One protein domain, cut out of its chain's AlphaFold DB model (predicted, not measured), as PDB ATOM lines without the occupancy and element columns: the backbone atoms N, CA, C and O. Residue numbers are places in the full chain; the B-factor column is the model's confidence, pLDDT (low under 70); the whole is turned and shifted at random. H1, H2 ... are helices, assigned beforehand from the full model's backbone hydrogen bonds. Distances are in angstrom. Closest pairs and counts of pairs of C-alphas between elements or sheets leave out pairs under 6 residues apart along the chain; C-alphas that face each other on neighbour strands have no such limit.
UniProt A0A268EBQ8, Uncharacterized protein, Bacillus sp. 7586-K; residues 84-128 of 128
ATOM      1  N   LYS A  84     218.228 219.155 242.459       89.44
ATOM      2  CA  LYS A  84     219.446 218.346 242.321       89.44
ATOM      3  C   LYS A  84     220.127 218.266 243.686       89.44
ATOM      4  O   LYS A  84     220.171 219.262 244.399       89.44
ATOM      5  N   ALA A  85     220.734 217.122 244.002       91.56
ATOM      6  CA  ALA A  85     221.438 216.924 245.271       91.56
ATOM      7  C   ALA A  85     222.425 218.066 245.582       91.56
ATOM      8  O   ALA A  85     222.492 218.544 246.708       91.56
ATOM      9  N   ILE A  86     223.132 218.570 244.565       92.81
ATOM     10  CA  ILE A  86     224.054 219.700 244.729       92.81
ATOM     11  C   ILE A  86     223.347 221.020 245.072       92.81
ATOM     12  O   ILE A  86     223.841 221.775 245.898       92.81
ATOM     13  N   GLU A  87     222.185 221.298 244.479       93.75
ATOM     14  CA  GLU A  87     221.400 222.508 244.761       93.75
ATOM     15  C   GLU A  87     220.819 222.448 246.179       93.75
ATOM     16  O   GLU A  87     220.847 223.443 246.903       93.75
ATOM     17  N   LEU A  88     220.346 221.266 246.592       93.19
ATOM     18  CA  LEU A  88     219.898 220.996 247.956       93.19
ATOM     19  C   LEU A  88     221.032 221.226 248.967       93.19
ATOM     20  O   LEU A  88     220.852 221.986 249.917       93.19
ATOM     21  N   LEU A  89     222.208 220.630 248.731       95.12
ATOM     22  CA  LEU A  89     223.380 220.774 249.599       95.12
ATOM     23  C   LEU A  89     223.835 222.229 249.711       95.12
ATOM     24  O   LEU A  89     223.988 222.728 250.820       95.12
ATOM     25  N   ILE A  90     223.996 222.931 248.582       95.25
ATOM     26  CA  ILE A  90     224.381 224.352 248.574       95.25
ATOM     27  C   ILE A  90     223.368 225.179 249.368       95.25
ATOM     28  O   ILE A  90     223.757 225.988 250.209       95.25
ATOM     29  N   SER A  91     222.069 224.954 249.148       94.62
ATOM     30  CA  SER A  91     221.021 225.660 249.886       94.62
ATOM     31  C   SER A  91     221.104 225.393 251.390       94.62
ATOM     32  O   SER A  91     220.980 226.335 252.168       94.62
ATOM     33  N   LYS A  92     221.323 224.144 251.820       94.75
ATOM     34  CA  LYS A  92     221.421 223.808 253.249       94.75
ATOM     35  C   LYS A  92     222.681 224.371 253.896       94.75
ATOM     36  O   LYS A  92     222.586 224.912 254.995       94.75
ATOM     37  N   ILE A  93     223.823 224.310 253.210       96.38
ATOM     38  CA  ILE A  93     225.092 224.876 253.688       96.38
ATOM     39  C   ILE A  93     224.976 226.394 253.855       96.38
ATOM     40  O   ILE A  93     225.349 226.928 254.897       96.38
ATOM     41  N   ASN A  94     224.390 227.092 252.880       96.88
ATOM     42  CA  ASN A  94     224.189 228.536 252.977       96.88
ATOM     43  C   ASN A  94     223.228 228.911 254.114       96.88
ATOM     44  O   ASN A  94     223.552 229.783 254.915       96.88
ATOM     45  N   ASN A  95     222.084 228.232 254.214       95.56
ATOM     46  CA  ASN A  95     221.022 228.625 255.144       95.56
ATOM     47  C   ASN A  95     221.279 228.192 256.595       95.56
ATOM     48  O   ASN A  95     220.840 228.873 257.514       95.56
ATOM     49  N   THR A  96     221.954 227.060 256.804       95.56
ATOM     50  CA  THR A  96     222.120 226.453 258.142       95.56
ATOM     51  C   THR A  96     223.517 226.687 258.702       95.56
ATOM     52  O   THR A  96     223.682 226.876 259.901       95.56
ATOM     53  N   TYR A  97     224.523 226.706 257.827       94.69
ATOM     54  CA  TYR A  97     225.935 226.756 258.205       94.69
ATOM     55  C   TYR A  97     226.618 228.055 257.745       94.69
ATOM     56  O   TYR A  97     227.842 228.154 257.730       94.69
ATOM     57  N   ASN A  98     225.843 229.067 257.332       93.56
ATOM     58  CA  ASN A  98     226.354 230.364 256.871       93.56
ATOM     59  C   ASN A  98     227.436 230.238 255.774       93.56
ATOM     60  O   ASN A  98     228.459 230.928 255.777       93.56
ATOM     61  N   GLY A  99     227.245 229.286 254.859       94.19
ATOM     62  CA  GLY A  99     228.141 229.055 253.725       94.19
ATOM     63  C   GLY A  99     229.429 228.289 254.050       94.19
ATOM     64  O   GLY A  99     230.231 228.069 253.142       94.19
ATOM     65  N   LYS A 100     229.656 227.863 255.303       96.50
ATOM     66  CA  LYS A 100     230.854 227.111 255.714       96.50
ATOM     67  C   LYS A 100     230.480 225.920 256.585       96.50
ATOM     68  O   LYS A 100     229.903 226.096 257.643       96.50
ATOM     69  N   ILE A 101     230.867 224.722 256.169       97.12
ATOM     70  CA  ILE A 101     230.578 223.480 256.890       97.12
ATOM     71  C   ILE A 101     231.880 222.726 257.165       97.12
ATOM     72  O   ILE A 101     232.763 222.681 256.306       97.12
ATOM     73  N   ASP A 102     232.014 222.174 258.368       97.00
ATOM     74  CA  ASP A 102     233.122 221.289 258.725       97.00
ATOM     75  C   ASP A 102     232.866 219.843 258.252       97.00
ATOM     76  O   ASP A 102     231.818 219.509 257.697       97.00
ATOM     77  N   THR A 103     233.857 218.974 258.438       96.56
ATOM     78  CA  THR A 103     233.821 217.592 257.945       96.56
ATOM     79  C   THR A 103     232.793 216.711 258.651       96.56
ATOM     80  O   THR A 103     232.198 215.844 258.006       96.56
ATOM     81  N   GLU A 104     232.591 216.908 259.953       96.88
ATOM     82  CA  GLU A 104     231.656 216.112 260.751       96.88
ATOM     83  C   GLU A 104     230.224 216.504 260.383       96.88
ATOM     84  O   GLU A 104     229.439 215.662 259.946       96.88
ATOM     85  N   SER A 105     229.949 217.809 260.386       96.62
ATOM     86  CA  SER A 105     228.670 218.386 259.973       96.62
ATOM     87  C   SER A 105     228.296 218.013 258.535       96.62
ATOM     88  O   SER A 105     227.135 217.716 258.250       96.62
ATOM     89  N   LEU A 106     229.263 217.995 257.608       96.62
ATOM     90  CA  LEU A 106     229.015 217.575 256.228       96.62
ATOM     91  C   LEU A 106     228.624 216.098 256.147       96.62
ATOM     92  O   LEU A 106     227.728 215.752 255.378       96.62
ATOM     93  N   SER A 107     229.273 215.241 256.931       96.00
ATOM     94  CA  SER A 107     228.977 213.806 256.953       96.00
ATOM     95  C   SER A 107     227.567 213.553 257.489       96.00
ATOM     96  O   SER A 107     226.773 212.893 256.819       96.00
ATOM     97  N   SER A 108     227.200 214.182 258.611       96.00
ATOM     98  CA  SER A 108     225.843 214.093 259.167       96.00
ATOM     99  C   SER A 108     224.781 214.668 258.228       96.00
ATOM    100  O   SER A 108     223.691 214.110 258.112       96.00
ATOM    101  N   LEU A 109     225.087 215.760 257.518       95.94
ATOM    102  CA  LEU A 109     224.184 216.335 256.522       95.94
ATOM    103  C   LEU A 109     223.933 215.369 255.356       95.94
ATOM    104  O   LEU A 109     222.800 215.246 254.900       95.94
ATOM    105  N   LEU A 110     224.973 214.697 254.858       96.25
ATOM    106  CA  LEU A 110     224.831 213.725 253.774       96.25
ATOM    107  C   LEU A 110     223.959 212.538 254.201       96.25
ATOM    108  O   LEU A 110     223.062 212.157 253.452       96.25
ATOM    109  N   GLU A 111     224.168 212.002 255.404       94.81
ATOM    110  CA  GLU A 111     223.362 210.901 255.943       94.81
ATOM    111  C   GLU A 111     221.899 211.302 256.164       94.81
ATOM    112  O   GLU A 111     220.998 210.593 255.714       94.81
ATOM    113  N   ALA A 112     221.653 212.462 256.783       94.44
ATOM    114  CA  ALA A 112     220.304 212.958 257.058       94.44
ATOM    115  C   ALA A 112     219.474 213.174 255.781       94.44
ATOM    116  O   ALA A 112     218.268 212.940 255.776       94.44
ATOM    117  N   GLU A 113     220.121 213.583 254.685       93.06
ATOM    118  CA  GLU A 113     219.468 213.782 253.387       93.06
ATOM    119  C   GLU A 113     219.488 212.530 252.490       93.06
ATOM    120  O   GLU A 113     219.040 212.594 251.343       93.06
ATOM    121  N   GLY A 114     220.026 211.401 252.967       92.44
ATOM    122  CA  GLY A 114     220.145 210.169 252.180       92.44
ATOM    123  C   GLY A 114     221.026 210.321 250.932       92.44
ATOM    124  O   GLY A 114     220.760 209.710 249.895       92.44
ATOM    125  N   LEU A 115     222.050 211.174 250.998       93.88
ATOM    126  CA  LEU A 115     222.951 211.483 249.891       93.88
ATOM    127  C   LEU A 115     224.277 210.732 250.015       93.88
ATOM    128  O   LEU A 115     224.853 210.604 251.090       93.88
ATOM    129  N   GLN A 116     224.824 210.315 248.870       93.19
ATOM    130  CA  GLN A 116     226.142 209.690 248.783       93.19
ATOM    131  C   GLN A 116     227.044 210.450 247.808       93.19
ATOM    132  O   GLN A 116     226.630 210.823 246.706       93.19
ATOM    133  N   VAL A 117     228.309 210.637 248.189       91.75
ATOM    134  CA  VAL A 117     229.339 211.210 247.314       91.75
ATOM    135  C   VAL A 117     230.068 210.083 246.588       91.75
ATOM    136  O   VAL A 117     230.725 209.247 247.205       91.75
ATOM    137  N   VAL A 118     229.978 210.073 245.258       90.88
ATOM    138  CA  VAL A 118     230.636 209.081 244.396       90.88
ATOM    139  C   VAL A 118     231.491 209.760 243.331       90.88
ATOM    140  O   VAL A 118     231.207 210.875 242.886       90.88
ATOM    141  N   ARG A 119     232.555 209.081 242.885       88.81
ATOM    142  CA  ARG A 119     233.361 209.555 241.752       88.81
ATOM    143  C   ARG A 119     232.548 209.455 240.463       88.81
ATOM    144  O   ARG A 119     231.871 208.460 240.222       88.81
ATOM    145  N   LYS A 120     232.669 210.465 239.597       89.62
ATOM    146  CA  LYS A 120     232.146 210.372 238.227       89.62
ATOM    147  C   LYS A 120     232.842 209.227 237.487       89.62
ATOM    148  O   LYS A 120     234.023 208.954 237.719       89.62
ATOM    149  N   HIS A 121     232.123 208.585 236.572       87.00
ATOM    150  CA  HIS A 121     232.696 207.558 235.707       87.00
ATOM    151  C   HIS A 121     233.936 208.097 234.967       87.00
ATOM    152  O   HIS A 121     233.915 209.220 234.464       87.00
ATOM    153  N   GLY A 122     235.028 207.326 234.957       85.69
ATOM    154  CA  GLY A 122     236.298 207.719 234.333       85.69
ATOM    155  C   GLY A 122     237.102 208.800 235.073       85.69
ATOM    156  O   GLY A 122     238.162 209.196 234.595       85.69
ATOM    157  N   ALA A 123     236.648 209.281 236.238       87.88
ATOM    158  CA  ALA A 123     237.367 210.315 236.989       87.88
ATOM    159  C   ALA A 123     238.650 209.798 237.661       87.88
ATOM    160  O   ALA A 123     239.576 210.570 237.901       87.88
ATOM    161  N   HIS A 124     238.717 208.501 237.969       86.06
ATOM    162  CA  HIS A 124     239.920 207.887 238.517       86.06
ATOM    163  C   HIS A 124     240.882 207.529 237.381       86.06
ATOM    164  O   HIS A 124     240.717 206.504 236.718       86.06
ATOM    165  N   LYS A 125     241.890 208.374 237.152       83.56
ATOM    166  CA  LYS A 125     242.998 208.053 236.249       83.56
ATOM    167  C   LYS A 125     244.022 207.230 237.024       83.56
ATOM    168  O   LYS A 125     244.511 207.684 238.052       83.56
ATOM    169  N   ILE A 126     244.326 206.024 236.548       79.88
ATOM    170  CA  ILE A 126     245.472 205.263 237.049       79.88
ATOM    171  C   ILE A 126     246.709 205.968 236.495       79.88
ATOM    172  O   ILE A 126     246.945 205.936 235.286       79.88
ATOM    173  N   THR A 127     247.447 206.663 237.352       73.06
ATOM    174  CA  THR A 127     248.764 207.187 236.992       73.06
ATOM    175  C   THR A 127     249.687 205.982 236.794       73.06
ATOM    176  O   THR A 127     249.822 205.175 237.711       73.06
ATOM    177  N   LYS A 128     250.226 205.811 235.581       54.81
ATOM    178  CA  LYS A 128     251.309 204.858 235.304       54.81
ATOM    179  C   LYS A 128     252.646 205.468 235.690       54.81
ATOM    180  O   LYS A 128     252.772 206.701 235.514       54.81
TER     181      LYS A 128
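Overview. This is residues 84 to 128 of the 128 residues of an uncharacterized protein of Bacillus sp. 7586-K (UniProt A0A268EBQ8). Two helices, H1 and then H2, stand near each other at an angle and make a small compact body, from which residues 118 to 128 stick out as a long tail. The printed part has 45 residues, two named helices and no named strand, and its class is all helix. The whole is loose, with a radius of gyration of the C-alphas of 13.4 A, and spans 42 by 21 by 16 A, the tail making the length.

Arrangement. The longest helix is H1, residues 85 to 97. H2, residues 103 to 112, is near it: 10 pairs of C-alphas lie within 10 A, the closest at 8.3 A. A tight link of 5 residues joins them. In H1 and H2 every O i to N i+4 pair is within hydrogen-bond range.

Along the chain. H1 measures 16.9 A from C-alpha 85 at (221.438, 216.924, 245.271) to C-alpha 97. H2 measures 14.3 A and ends with C-alpha 112 at (220.304, 212.958, 257.058).

Size, cuts and confidence. The C-alphas of Asn 95 and Lys 128, 43.3 A apart, are the two farthest apart. Residues 113 to 128 hold no named element. The printed part has no cut. Mean pLDDT of the printed part is 91.8; residue 128 is under 70.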